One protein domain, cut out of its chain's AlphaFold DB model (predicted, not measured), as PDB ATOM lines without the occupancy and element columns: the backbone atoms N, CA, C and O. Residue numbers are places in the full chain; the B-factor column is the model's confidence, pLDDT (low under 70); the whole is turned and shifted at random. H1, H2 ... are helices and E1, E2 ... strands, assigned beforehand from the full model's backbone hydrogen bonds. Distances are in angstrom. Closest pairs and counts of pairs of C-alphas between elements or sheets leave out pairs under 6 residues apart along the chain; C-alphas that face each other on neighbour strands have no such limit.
ATOM      1  N   LEU A   9      11.197  37.357  29.089       81.00
ATOM      2  CA  LEU A   9      10.825  37.789  30.442       81.00
ATOM      3  C   LEU A   9      12.047  38.046  31.333       81.00
ATOM      4  O   LEU A   9      11.950  37.902  32.552       81.00
ATOM      5  N   ILE A  10      13.194  38.396  30.740       74.81
ATOM      6  CA  ILE A  10      14.451  38.573  31.476       74.81
ATOM      7  C   ILE A  10      14.273  39.713  32.476       74.81
ATOM      8  O   ILE A  10      13.906  40.828  32.108       74.81
ATOM      9  N   SER A  11      14.527  39.429  33.749       74.50
ATOM     10  CA  SER A  11      14.413  40.394  34.846       74.50
ATOM     11  C   SER A  11      15.752  40.727  35.500       74.50
ATOM     12  O   SER A  11      15.845  41.728  36.209       74.50
ATOM     13  N   SER A  12      16.789  39.923  35.240       68.50
ATOM     14  CA  SER A  12      18.130  40.047  35.811       68.50
ATOM     15  C   SER A  12      19.195  39.651  34.784       68.50
ATOM     16  O   SER A  12      18.965  38.771  33.959       68.50
ATOM     17  N   LEU A  13      20.362  40.294  34.860       68.19
ATOM     18  CA  LEU A  13      21.583  39.948  34.106       68.19
ATOM     19  C   LEU A  13      22.720  39.510  35.041       68.19
ATOM     20  O   LEU A  13      23.898  39.581  34.697       68.19
ATOM     21  N   VAL A  14      22.355  39.121  36.254       63.16
ATOM     22  CA  VAL A  14      23.250  38.585  37.277       63.16
ATOM     23  C   VAL A  14      22.662  37.268  37.761       63.16
ATOM     24  O   VAL A  14      21.439  37.086  37.679       63.16
ATOM     25  N   ASP A  15      23.516  36.362  38.221       57.69
ATOM     26  CA  ASP A  15      23.071  35.091  38.788       57.69
ATOM     27  C   ASP A  15      22.432  35.268  40.181       57.69
ATOM     28  O   ASP A  15      22.222  36.386  40.671       57.69
ATOM     29  N   GLU A  16      22.073  34.147  40.807       57.84
ATOM     30  CA  GLU A  16      21.436  34.109  42.127       57.84
ATOM     31  C   GLU A  16      22.344  34.675  43.238       57.84
ATOM     32  O   GLU A  16      21.842  35.284  44.188       57.84
ATOM     33  N   ASP A  17      23.665  34.578  43.058       55.16
ATOM     34  CA  ASP A  17      24.714  35.067  43.962       55.16
ATOM     35  C   ASP A  17      25.179  36.503  43.621       55.16
ATOM     36  O   ASP A  17      26.051  37.094  44.280       55.16
ATOM     37  N   GLY A  18      24.584  37.096  42.582       55.75
ATOM     38  CA  GLY A  18      24.910  38.421  42.075       55.75
ATOM     39  C   GLY A  18      26.210  38.486  41.267       55.75
ATOM     40  O   GLY A  18      26.729  39.582  41.064       55.75
ATOM     41  N   ALA A  19      26.775  37.367  40.819       59.00
ATOM     42  CA  ALA A  19      27.866  37.413  39.854       59.00
ATOM     43  C   ALA A  19      27.353  37.925  38.500       59.00
ATOM     44  O   ALA A  19      26.202  37.695  38.109       59.00
ATOM     45  N   TYR A  20      28.200  38.659  37.781       65.00
ATOM     46  CA  TYR A  20      27.837  39.203  36.481       65.00
ATOM     47  C   TYR A  20      27.735  38.063  35.462       65.00
ATOM     48  O   TYR A  20      28.680  37.309  35.261       65.00
ATOM     49  N   LEU A  21      26.599  37.950  34.768       61.25
ATOM     50  CA  LEU A  21      26.464  36.964  33.684       61.25
ATOM     51  C   LEU A  21      27.156  37.424  32.391       61.25
ATOM     52  O   LEU A  21      27.302  36.648  31.449       61.25
ATOM     53  N   LEU A  22      27.542  38.700  32.328       66.12
ATOM     54  CA  LEU A  22      28.099  39.366  31.154       66.12
ATOM     55  C   LEU A  22      29.449  40.001  31.505       66.12
ATOM     56  O   LEU A  22      29.585  41.225  31.535       66.12
ATOM     57  N   GLU A  23      30.433  39.156  31.799       67.69
ATOM     58  CA  GLU A  23      31.826  39.563  32.006       67.69
ATOM     59  C   GLU A  23      32.628  39.462  30.709       67.69
ATOM     60  O   GLU A  23      32.391  38.586  29.872       67.69
ATOM     61  N   GLU A  24      33.604  40.356  30.556       70.00
ATOM     62  CA  GLU A  24      34.516  40.371  29.408       70.00
ATOM     63  C   GLU A  24      35.233  39.028  29.216       70.00
ATOM     64  O   GLU A  24      35.322  38.543  28.091       70.00
ATOM     65  N   ASP A  25      35.652  38.379  30.305       74.94
ATOM     66  CA  ASP A  25      36.334  37.081  30.250       74.94
ATOM     67  C   ASP A  25      35.431  35.968  29.694       74.94
ATOM     68  O   ASP A  25      35.900  35.067  28.993       74.94
ATOM     69  N   ALA A  26      34.123  36.045  29.955       72.56
ATOM     70  CA  ALA A  26      33.148  35.075  29.470       72.56
ATOM     71  C   ALA A  26      32.740  35.338  28.012       72.56
ATOM     72  O   ALA A  26      32.440  34.399  27.268       72.56
ATOM     73  N   LEU A  27      32.715  36.607  27.590       79.81
ATOM     74  CA  LEU A  27      32.191  37.031  26.291       79.81
ATOM     75  C   LEU A  27      33.124  38.025  25.568       79.81
ATOM     76  O   LEU A  27      32.662  39.061  25.099       79.81
ATOM     77  N   PRO A  28      34.407  37.700  25.331       84.94
ATOM     78  CA  PRO A  28      35.451  38.676  24.969       84.94
ATOM     79  C   PRO A  28      35.262  39.376  23.614       84.94
ATOM     80  O   PRO A  28      35.981  40.311  23.272       84.94
ATOM     81  N   ARG A  29      34.319  38.905  22.792       88.81
ATOM     82  CA  ARG A  29      33.991  39.478  21.475       88.81
ATOM     83  C   ARG A  29      32.635  40.180  21.447       88.81
ATOM     84  O   ARG A  29      32.218  40.644  20.385       88.81
ATOM     85  N   LEU A  30      31.917  40.214  22.568       87.69
ATOM     86  CA  LEU A  30      30.591  40.800  22.633       87.69
ATOM     87  C   LEU A  30      30.687  42.312  22.437       87.69
ATOM     88  O   LEU A  30      31.347  43.026  23.185       87.69
ATOM     89  N   HIS A  31      30.023  42.801  21.397       92.31
ATOM     90  CA  HIS A  31      30.047  44.218  21.038       92.31
ATOM     91  C   HIS A  31      28.661  44.869  21.109       92.31
ATOM     92  O   HIS A  31      28.567  46.088  21.255       92.31
ATOM     93  N   THR A  32      27.591  44.077  21.022       91.12
ATOM     94  CA  THR A  32      26.207  44.556  21.032       91.12
ATOM     95  C   THR A  32      25.355  43.677  21.931       91.12
ATOM     96  O   THR A  32      25.414  42.453  21.846       91.12
ATOM     97  N   ILE A  33      24.522  44.323  22.743       88.00
ATOM     98  CA  ILE A  33      23.486  43.696  23.561       88.00
ATOM     99  C   ILE A  33      22.141  44.350  23.224       88.00
ATOM    100  O   ILE A  33      22.020  45.576  23.239       88.00
ATOM    101  N   GLU A  34      21.129  43.530  22.941       90.12
ATOM    102  CA  GLU A  34      19.749  43.949  22.672       90.12
ATOM    103  C   GLU A  34      18.802  43.217  23.629       90.12
ATOM    104  O   GLU A  34      18.661  41.997  23.575       90.12
ATOM    105  N   LEU A  35      18.194  43.975  24.539       85.94
ATOM    106  CA  LEU A  35      17.351  43.501  25.639       85.94
ATOM    107  C   LEU A  35      15.982  44.188  25.638       85.94
ATOM    108  O   LEU A  35      15.311  44.252  26.671       85.94
ATOM    109  N   ARG A  36      15.547  44.739  24.504       90.12
ATOM    110  CA  ARG A  36      14.264  45.433  24.409       90.12
ATOM    111  C   ARG A  36      13.073  44.548  24.749       90.12
ATOM    112  O   ARG A  36      13.084  43.360  24.445       90.12
ATOM    113  N   GLY A  37      12.065  45.149  25.376       88.56
ATOM    114  CA  GLY A  37      10.797  44.481  25.684       88.56
ATOM    115  C   GLY A  37      10.870  43.500  26.857       88.56
ATOM    116  O   GLY A  37       9.916  42.780  27.120       88.56
ATOM    117  N   ASN A  38      11.991  43.444  27.579       84.81
ATOM    118  CA  ASN A  38      12.138  42.544  28.721       84.81
ATOM    119  C   ASN A  38      11.491  43.118  29.998       84.81
ATOM    120  O   ASN A  38      10.777  44.121  29.994       84.81
ATOM    121  N   ARG A  39      11.728  42.457  31.135       82.44
ATOM    122  CA  ARG A  39      11.257  42.875  32.463       82.44
ATOM    123  C   ARG A  39      12.410  43.344  33.343       82.44
ATOM    124  O   ARG A  39      12.356  43.164  34.560       82.44
ATOM    125  N   LEU A  40      13.456  43.921  32.748       77.62
ATOM    126  CA  LEU A  40      14.574  44.447  33.520       77.62
ATOM    127  C   LEU A  40      14.049  45.554  34.432       77.62
ATOM    128  O   LEU A  40      13.394  46.498  33.985       77.62
ATOM    129  N   THR A  41      14.322  45.415  35.722       70.75
ATOM    130  CA  THR A  41      13.931  46.378  36.750       70.75
ATOM    131  C   THR A  41      15.155  46.793  37.539       70.75
ATOM    132  O   THR A  41      16.146  46.072  37.629       70.75
ATOM    133  N   THR A  42      15.083  47.978  38.127       59.62
ATOM    134  CA  THR A  42      16.163  48.538  38.949       59.62
ATOM    135  C   THR A  42      15.780  48.614  40.421       59.62
ATOM    136  O   THR A  42      16.473  49.262  41.206       59.62
ATOM    137  N   SER A  43      14.672  47.963  40.807       50.44
ATOM    138  CA  SER A  43      14.178  47.947  42.180       50.44
ATOM    139  C   SER A  43      15.241  47.387  43.119       50.44
ATOM    140  O   SER A  43      15.733  46.270  42.948       50.44
ATOM    141  N   LEU A  44      15.592  48.192  44.117       46.31
ATOM    142  CA  LEU A  44      16.390  47.756  45.251       46.31
ATOM    143  C   LEU A  44      15.582  46.716  46.047       46.31
ATOM    144  O   LEU A  44      14.373  46.897  46.206       46.31
ATOM    145  N   PRO A  45      16.207  45.657  46.584       37.84
ATOM    146  CA  PRO A  45      15.658  45.006  47.767       37.84
ATOM    147  C   PRO A  45      15.435  46.072  48.853       37.84
ATOM    148  O   PRO A  45      16.248  46.982  49.001       37.84
ATOM    149  N   PRO A  52      23.407  46.767  55.425       49.25
ATOM    150  CA  PRO A  52      23.566  45.881  54.289       49.25
ATOM    151  C   PRO A  52      25.026  45.974  53.809       49.25
ATOM    152  O   PRO A  52      25.499  47.082  53.548       49.25
ATOM    153  N   ASP A  53      25.738  44.848  53.656       53.78
ATOM    154  CA  ASP A  53      27.055  44.826  53.001       53.78
ATOM    155  C   ASP A  53      26.908  45.422  51.596       53.78
ATOM    156  O   ASP A  53      26.417  44.786  50.660       53.78
ATOM    157  N   VAL A  54      27.310  46.688  51.464       46.19
ATOM    158  CA  VAL A  54      27.138  47.506  50.262       46.19
ATOM    159  C   VAL A  54      27.719  46.792  49.039       46.19
ATOM    160  O   VAL A  54      27.172  46.924  47.943       46.19
ATOM    161  N   SER A  55      28.756  45.962  49.224       43.38
ATOM    162  CA  SER A  55      29.409  45.199  48.159       43.38
ATOM    163  C   SER A  55      28.487  44.173  47.483       43.38
ATOM    164  O   SER A  55      28.575  43.976  46.268       43.38
ATOM    165  N   VAL A  56      27.523  43.607  48.215       44.31
ATOM    166  CA  VAL A  56      26.509  42.672  47.697       44.31
ATOM    167  C   VAL A  56      25.451  43.398  46.851       44.31
ATOM    168  O   VAL A  56      24.829  42.807  45.970       44.31
ATOM    169  N   TYR A  57      25.272  44.709  47.036       42.34
ATOM    170  CA  TYR A  57      24.276  45.515  46.309       42.34
ATOM    171  C   TYR A  57      24.826  46.261  45.097       42.34
ATOM    172  O   TYR A  57      24.040  46.700  44.244       42.34
ATOM    173  N   LEU A  58      26.157  46.374  45.012       41.53
ATOM    174  CA  LEU A  58      26.901  46.801  43.822       41.53
ATOM    175  C   LEU A  58      26.808  45.770  42.685       41.53
ATOM    176  O   LEU A  58      26.931  46.127  41.520       41.53
ATOM    177  N   ARG A  59      26.497  44.514  43.019       43.00
ATOM    178  CA  ARG A  59      26.404  43.359  42.117       43.00
ATOM    179  C   ARG A  59      25.181  43.307  41.201       43.00
ATOM    180  O   ARG A  59      24.926  42.278  40.599       43.00
ATOM    181  N   ARG A  60      24.366  44.360  41.085       49.44
ATOM    182  CA  ARG A  60      23.119  44.294  40.296       49.44
ATOM    183  C   ARG A  60      23.140  45.255  39.103       49.44
ATOM    184  O   ARG A  60      22.962  46.453  39.271       49.44
ATOM    185  N   ILE A  61      23.292  44.658  37.912       51.47
ATOM    186  CA  ILE A  61      23.378  45.210  36.536       51.47
ATOM    187  C   ILE A  61      24.712  45.879  36.149       51.47
ATOM    188  O   ILE A  61      24.718  46.812  35.353       51.47
ATOM    189  N   GLY A  62      25.847  45.385  36.654       53.59
ATOM    190  CA  GLY A  62      27.185  45.842  36.240       53.59
ATOM    191  C   GLY A  62      27.626  45.235  34.926       53.59
ATOM    192  O   GLY A  62      28.050  44.090  34.903       53.59
ATOM    193  N   PHE A  63      27.581  45.994  33.833       61.94
ATOM    194  CA  PHE A  63      28.333  45.633  32.637       61.94
ATOM    195  C   PHE A  63      29.781  46.082  32.836       61.94
ATOM    196  O   PHE A  63      30.075  47.272  32.839       61.94
ATOM    197  N   SER A  64      30.704  45.146  33.016       69.31
ATOM    198  CA  SER A  64      32.138  45.438  32.928       69.31
ATOM    199  C   SER A  64      32.658  44.831  31.639       69.31
ATOM    200  O   SER A  64      32.969  43.643  31.590       69.31
ATOM    201  N   HIS A  65      32.660  45.630  30.573       74.75
ATOM    202  CA  HIS A  65      32.994  45.128  29.247       74.75
ATOM    203  C   HIS A  65      33.626  46.222  28.386       74.75
ATOM    204  O   HIS A  65      32.934  47.081  27.828       74.75
ATOM    205  N   SER A  66      34.952  46.180  28.238       80.94
ATOM    206  CA  SER A  66      35.715  47.195  27.501       80.94
ATOM    207  C   SER A  66      35.345  47.246  26.009       80.94
ATOM    208  O   SER A  66      35.285  48.321  25.401       80.94
ATOM    209  N   GLY A  67      35.020  46.082  25.434       84.12
ATOM    210  CA  GLY A  67      34.657  45.917  24.027       84.12
ATOM    211  C   GLY A  67      33.204  46.248  23.668       84.12
ATOM    212  O   GLY A  67      32.888  46.312  22.479       84.12
ATOM    213  N   LEU A  68      32.319  46.477  24.648       87.12
ATOM    214  CA  LEU A  68      30.896  46.678  24.370       87.12
ATOM    215  C   LEU A  68      30.686  48.059  23.739       87.12
ATOM    216  O   LEU A  68      31.100  49.072  24.299       87.12
ATOM    217  N   LYS A  69      30.038  48.099  22.572       91.44
ATOM    218  CA  LYS A  69      29.806  49.320  21.786       91.44
ATOM    219  C   LYS A  69      28.353  49.763  21.787       91.44
ATOM    220  O   LYS A  69      28.092  50.962  21.741       91.44
ATOM    221  N   MET A  70      27.414  48.822  21.843       91.94
ATOM    222  CA  MET A  70      25.987  49.113  21.753       91.94
ATOM    223  C   MET A  70      25.192  48.368  22.819       91.94
ATOM    224  O   MET A  70      25.267  47.144  22.920       91.94
ATOM    225  N   LEU A  71      24.384  49.113  23.568       87.75
ATOM    226  CA  LEU A  71      23.475  48.590  24.579       87.75
ATOM    227  C   LEU A  71      22.061  49.114  24.324       87.75
ATOM    228  O   LEU A  71      21.803  50.320  24.393       87.75
ATOM    229  N   VAL A  72      21.133  48.201  24.047       90.12
ATOM    230  CA  VAL A  72      19.709  48.510  23.913       90.12
ATOM    231  C   VAL A  72      18.941  47.835  25.038       90.12
ATOM    232  O   VAL A  72      18.923  46.617  25.155       90.12
ATOM    233  N   MET A  73      18.283  48.646  25.858       86.50
ATOM    234  CA  MET A  73      17.426  48.223  26.967       86.50
ATOM    235  C   MET A  73      16.060  48.915  26.898       86.50
ATOM    236  O   MET A  73      15.396  49.112  27.912       86.50
ATOM    237  N   ALA A  74      15.643  49.351  25.709       88.56
ATOM    238  CA  ALA A  74      14.364  50.017  25.483       88.56
ATOM    239  C   ALA A  74      13.174  49.171  25.974       88.56
ATOM    240  O   ALA A  74      13.234  47.952  25.932       88.56
ATOM    241  N   GLU A  75      12.070  49.794  26.377       91.00
ATOM    242  CA  GLU A  75      10.824  49.060  26.682       91.00
ATOM    243  C   GLU A  75      10.985  48.025  27.814       91.00
ATOM    244  O   GLU A  75      10.429  46.935  27.750       91.00
ATOM    245  N   ASN A  76      11.768  48.367  28.839       84.56
ATOM    246  CA  ASN A  76      11.855  47.636  30.105       84.56
ATOM    247  C   ASN A  76      11.210  48.473  31.236       84.56
ATOM    248  O   ASN A  76      10.439  49.397  30.975       84.56
ATOM    249  N   SER A  77      11.525  48.170  32.496       81.06
ATOM    250  CA  SER A  77      10.991  48.836  33.694       81.06
ATOM    251  C   SER A  77      12.111  49.445  34.553       81.06
ATOM    252  O   SER A  77      12.129  49.303  35.779       81.06
ATOM    253  N   LEU A  78      13.091  50.088  33.907       77.00
ATOM    254  CA  LEU A  78      14.250  50.696  34.569       77.00
ATOM    255  C   LEU A  78      13.881  52.088  35.120       77.00
ATOM    256  O   LEU A  78      13.757  53.052  34.369       77.00
ATOM    257  N   SER A  79      13.736  52.220  36.439       70.38
ATOM    258  CA  SER A  79      13.408  53.496  37.102       70.38
ATOM    259  C   SER A  79      14.635  54.368  37.408       70.38
ATOM    260  O   SER A  79      14.528  55.593  37.485       70.38
ATOM    261  N   SER A  80      15.805  53.745  37.561       64.56
ATOM    262  CA  SER A  80      17.105  54.371  37.834       64.56
ATOM    263  C   SER A  80      18.208  53.477  37.288       64.56
ATOM    264  O   SER A  80      18.138  52.271  37.458       64.56
ATOM    265  N   LEU A  81      19.259  54.030  36.691       63.00
ATOM    266  CA  LEU A  81      20.402  53.231  36.220       63.00
ATOM    267  C   LEU A  81      21.539  53.143  37.260       63.00
ATOM    268  O   LEU A  81      22.645  52.692  36.957       63.00
ATOM    269  N   ALA A  82      21.245  53.527  38.507       52.53
ATOM    270  CA  ALA A  82      22.173  53.630  39.631       52.53
ATOM    271  C   ALA A  82      21.847  52.689  40.770       52.53
ATOM    272  O   ALA A  82      20.688  52.475  41.123       52.53
ATOM    273  N   THR A  83      22.899  52.311  41.490       49.88
ATOM    274  CA  THR A  83      22.844  52.231  42.944       49.88
ATOM    275  C   THR A  83      23.040  53.637  43.471       49.88
ATOM    276  O   THR A  83      24.118  54.195  43.288       49.88
ATOM    277  N   VAL A  84      22.083  54.183  44.211       51.09
ATOM    278  CA  VAL A  84      22.512  54.900  45.412       51.09
ATOM    279  C   VAL A  84      21.521  54.669  46.539       51.09
ATOM    280  O   VAL A  84      20.338  54.993  46.439       51.09
ATOM    281  N   TYR A  85      22.057  54.109  47.619       40.72
ATOM    282  CA  TYR A  85      21.657  54.454  48.973       40.72
ATOM    283  C   TYR A  85      21.581  55.983  49.081       40.72
ATOM    284  O   TYR A  85      22.545  56.669  48.748       40.72
ATOM    285  N   LEU A 111      31.415  52.255  25.246       87.00
ATOM    286  CA  LEU A 111      30.009  52.343  24.854       87.00
ATOM    287  C   LEU A 111      29.735  53.569  23.970       87.00
ATOM    288  O   LEU A 111      29.814  54.704  24.418       87.00
ATOM    289  N   VAL A 112      29.329  53.322  22.726       93.06
ATOM    290  CA  VAL A 112      29.043  54.356  21.717       93.06
ATOM    291  C   VAL A 112      27.545  54.632  21.608       93.06
ATOM    292  O   VAL A 112      27.122  55.774  21.435       93.06
ATOM    293  N   VAL A 113      26.727  53.585  21.725       92.19
ATOM    294  CA  VAL A 113      25.277  53.649  21.525       92.19
ATOM    295  C   VAL A 113      24.564  53.140  22.766       92.19
ATOM    296  O   VAL A 113      24.682  51.968  23.125       92.19
ATOM    297  N   LEU A 114      23.747  54.005  23.364       88.50
ATOM    298  CA  LEU A 114      22.810  53.637  24.412       88.50
ATOM    299  C   LEU A 114      21.374  53.960  24.008       88.50
ATOM    300  O   LEU A 114      21.014  55.111  23.742       88.50
ATOM    301  N   HIS A 115      20.523  52.941  24.069       91.31
ATOM    302  CA  HIS A 115      19.097  53.093  23.852       91.31
ATOM    303  C   HIS A 115      18.274  52.566  25.034       91.31
ATOM    304  O   HIS A 115      18.111  51.362  25.200       91.31
ATOM    305  N   SER A 116      17.666  53.482  25.794       87.19
ATOM    306  CA  SER A 116      16.878  53.177  26.998       87.19
ATOM    307  C   SER A 116      15.503  53.856  27.008       87.19
ATOM    308  O   SER A 116      14.976  54.184  28.072       87.19
ATOM    309  N   ARG A 117      14.886  54.047  25.832       90.38
ATOM    310  CA  ARG A 117      13.542  54.646  25.706       90.38
ATOM    311  C   ARG A 117      12.481  53.855  26.464       90.38
ATOM    312  O   ARG A 117      12.614  52.639  26.597       90.38
ATOM    313  N   LYS A 118      11.383  54.512  26.847       88.88
ATOM    314  CA  LYS A 118      10.195  53.854  27.439       88.88
ATOM    315  C   LYS A 118      10.503  52.951  28.655       88.88
ATOM    316  O   LYS A 118       9.887  51.907  28.813       88.88
ATOM    317  N   ASN A 119      11.456  53.351  29.494       82.25
ATOM    318  CA  ASN A 119      11.797  52.635  30.730       82.25
ATOM    319  C   ASN A 119      11.196  53.249  32.000       82.25
ATOM    320  O   ASN A 119      11.114  52.587  33.029       82.25
ATOM    321  N   GLY A 120      10.811  54.527  31.942       79.75
ATOM    322  CA  GLY A 120      10.459  55.295  33.138       79.75
ATOM    323  C   GLY A 120      11.675  55.791  33.933       79.75
ATOM    324  O   GLY A 120      11.539  56.062  35.124       79.75
ATOM    325  N   ILE A 121      12.845  55.920  33.289       78.06
ATOM    326  CA  ILE A 121      14.070  56.454  33.903       78.06
ATOM    327  C   ILE A 121      13.813  57.892  34.355       78.06
ATOM    328  O   ILE A 121      13.530  58.762  33.533       78.06
ATOM    329  N   LYS A 122      13.953  58.142  35.658       73.19
ATOM    330  CA  LYS A 122      13.838  59.490  36.240       73.19
ATOM    331  C   LYS A 122      15.194  60.160  36.453       73.19
ATOM    332  O   LYS A 122      15.280  61.379  36.497       73.19
ATOM    333  N   ASN A 123      16.258  59.367  36.575       65.62
ATOM    334  CA  ASN A 123      17.617  59.847  36.796       65.62
ATOM    335  C   ASN A 123      18.649  58.959  36.078       65.62
ATOM    336  O   ASN A 123      18.502  57.741  35.996       65.62
ATOM    337  N   CYS A 124      19.720  59.581  35.580       62.38
ATOM    338  CA  CYS A 124      20.898  58.900  35.024       62.38
ATOM    339  C   CYS A 124      21.980  58.681  36.089       62.38
ATOM    340  O   CYS A 124      23.170  58.594  35.773       62.38
ATOM    341  N   HIS A 125      21.584  58.606  37.360       62.25
ATOM    342  CA  HIS A 125      22.485  58.121  38.388       62.25
ATOM    343  C   HIS A 125      22.996  56.744  37.916       62.25
ATOM    344  O   HIS A 125      22.243  55.970  37.330       62.25
ATOM    345  N   GLY A 126      24.281  56.449  38.116       55.22
ATOM    346  CA  GLY A 126      24.865  55.170  37.716       55.22
ATOM    347  C   GLY A 126      25.443  55.115  36.310       55.22
ATOM    348  O   GLY A 126      25.837  54.047  35.870       55.22
ATOM    349  N   PHE A 127      25.587  56.245  35.630       60.25
ATOM    350  CA  PHE A 127      26.589  56.389  34.582       60.25
ATOM    351  C   PHE A 127      27.834  57.057  35.149       60.25
ATOM    352  O   PHE A 127      27.746  58.102  35.798       60.25
ATOM    353  N   THR A 128      28.997  56.471  34.886       61.03
ATOM    354  CA  THR A 128      30.269  57.137  35.169       61.03
ATOM    355  C   THR A 128      30.579  58.152  34.071       61.03
ATOM    356  O   THR A 128      30.149  58.000  32.925       61.03
ATOM    357  N   ALA A 129      31.390  59.165  34.386       65.12
ATOM    358  CA  ALA A 129      31.952  60.056  33.366       65.12
ATOM    359  C   ALA A 129      32.704  59.271  32.271       65.12
ATOM    360  O   ALA A 129      32.693  59.664  31.111       65.12
ATOM    361  N   VAL A 130      33.290  58.125  32.633       66.06
ATOM    362  CA  VAL A 130      33.979  57.213  31.710       66.06
ATOM    363  C   VAL A 130      33.018  56.598  30.689       66.06
ATOM    364  O   VAL A 130      33.350  56.543  29.513       66.06
ATOM    365  N   CYS A 131      31.818  56.183  31.105       65.44
ATOM    366  CA  CYS A 131      30.800  55.664  30.186       65.44
ATOM    367  C   CYS A 131      30.258  56.753  29.249       65.44
ATOM    368  O   CYS A 131      29.939  56.469  28.101       65.44
ATOM    369  N   PHE A 132      30.140  57.998  29.723       71.19
ATOM    370  CA  PHE A 132      29.674  59.105  28.887       71.19
ATOM    371  C   PHE A 132      30.726  59.629  27.911       71.19
ATOM    372  O   PHE A 132      30.355  60.229  26.906       71.19
ATOM    373  N   ALA A 133      32.013  59.408  28.182       78.31
ATOM    374  CA  ALA A 133      33.094  59.967  27.376       78.31
ATOM    375  C   ALA A 133      33.106  59.461  25.923       78.31
ATOM    376  O   ALA A 133      33.575  60.178  25.043       78.31
ATOM    377  N   SER A 134      32.606  58.249  25.672       84.25
ATOM    378  CA  SER A 134      32.580  57.614  24.348       84.25
ATOM    379  C   SER A 134      31.195  57.569  23.697       84.25
ATOM    380  O   SER A 134      31.086  57.114  22.559       84.25
ATOM    381  N   LEU A 135      30.146  58.051  24.375       86.69
ATOM    382  CA  LEU A 135      28.781  58.003  23.853       86.69
ATOM    383  C   LEU A 135      28.600  58.976  22.682       86.69
ATOM    384  O   LEU A 135      28.719  60.190  22.832       86.69
ATOM    385  N   GLU A 136      28.210  58.434  21.532       93.50
ATOM    386  CA  GLU A 136      27.830  59.197  20.337       93.50
ATOM    387  C   GLU A 136      26.308  59.234  20.153       93.50
ATOM    388  O   GLU A 136      25.765  60.153  19.538       93.50
ATOM    389  N   TYR A 137      25.594  58.251  20.710       92.62
ATOM    390  CA  TYR A 137      24.139  58.172  20.657       92.62
ATOM    391  C   TYR A 137      23.542  57.816  22.015       92.62
ATOM    392  O   TYR A 137      23.814  56.753  22.574       92.62
ATOM    393  N   LEU A 138      22.645  58.676  22.495       88.75
ATOM    394  CA  LEU A 138      21.886  58.480  23.722       88.75
ATOM    395  C   LEU A 138      20.396  58.703  23.453       88.75
ATOM    396  O   LEU A 138      19.975  59.813  23.130       88.75
ATOM    397  N   ASN A 139      19.583  57.660  23.623       89.75
ATOM    398  CA  ASN A 139      18.132  57.756  23.472       89.75
ATOM    399  C   ASN A 139      17.397  57.349  24.750       89.75
ATOM    400  O   ASN A 139      17.277  56.159  25.054       89.75
ATOM    401  N   LEU A 140      16.870  58.361  25.443       83.62
ATOM    402  CA  LEU A 140      16.116  58.258  26.697       83.62
ATOM    403  C   LEU A 140      14.620  58.608  26.546       83.62
ATOM    404  O   LEU A 140      13.939  58.766  27.553       83.62
ATOM    405  N   ARG A 141      14.117  58.784  25.313       79.06
ATOM    406  CA  ARG A 141      12.762  59.306  25.044       79.06
ATOM    407  C   ARG A 141      11.620  58.374  25.474       79.06
ATOM    408  O   ARG A 141      11.812  57.143  25.552       79.06
TER     409      ARG A 141
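This is residues 9 to 45, 52 to 85 and 111 to 141 of the 141 residues of an uncharacterized protein of Dibothriocephalus latus (UniProt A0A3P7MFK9). With little regular structure, the model is a chain wound in stacked turns, broken by two cuts, with short strands E1, E2, E3 and E4 side by side in that order as a parallel sheet. The printed part has 102 residues, 20 in named elements, class mixed: E1, H1, E2, E3, H2, E4 along the chain. It is compact, radius of gyration of the C-alphas 13.2 A, spanning 37 by 32 by 29 A.

After residues 9 to 31, E1, residues 32 to 34, starts at C-alpha (26.207, 44.556, 21.032) and spans 6.7 A. H1, residues 54 to 57, spans 5.3 A; E2, 70 to 72, 6.7 A; E3, 113 to 115, 6.6 A; H2, 129 to 132, 5.1 A. E4, 137 to 139, spans 6.6 A, ending at C-alpha (18.132, 57.756, 23.472).

Within hydrogen-bond range, each 2.9 A, are N 33 and O 70 from E1 to E2, N 71 and O 113 from E2 to E3, N 114 and O 137 from E3 to E4. E3, H2, E4 form a strand-helix-strand unit, parallel neighbour strands with a helix between, its crossover right-handed. H1 and H2 are not on the sheet; each is too short for an O i to N i+4 pair, with its one O i to N i+3 pair within range.

Residues 46 to 51 and 86 to 110 are not printed, with C-alpha gaps of 10.3 A and 25.6 A. H1 to E2 and E3 to H2 are long links. Mean pLDDT of the printed part is 72.1; 44 residues are under 70, among them 52 to 64.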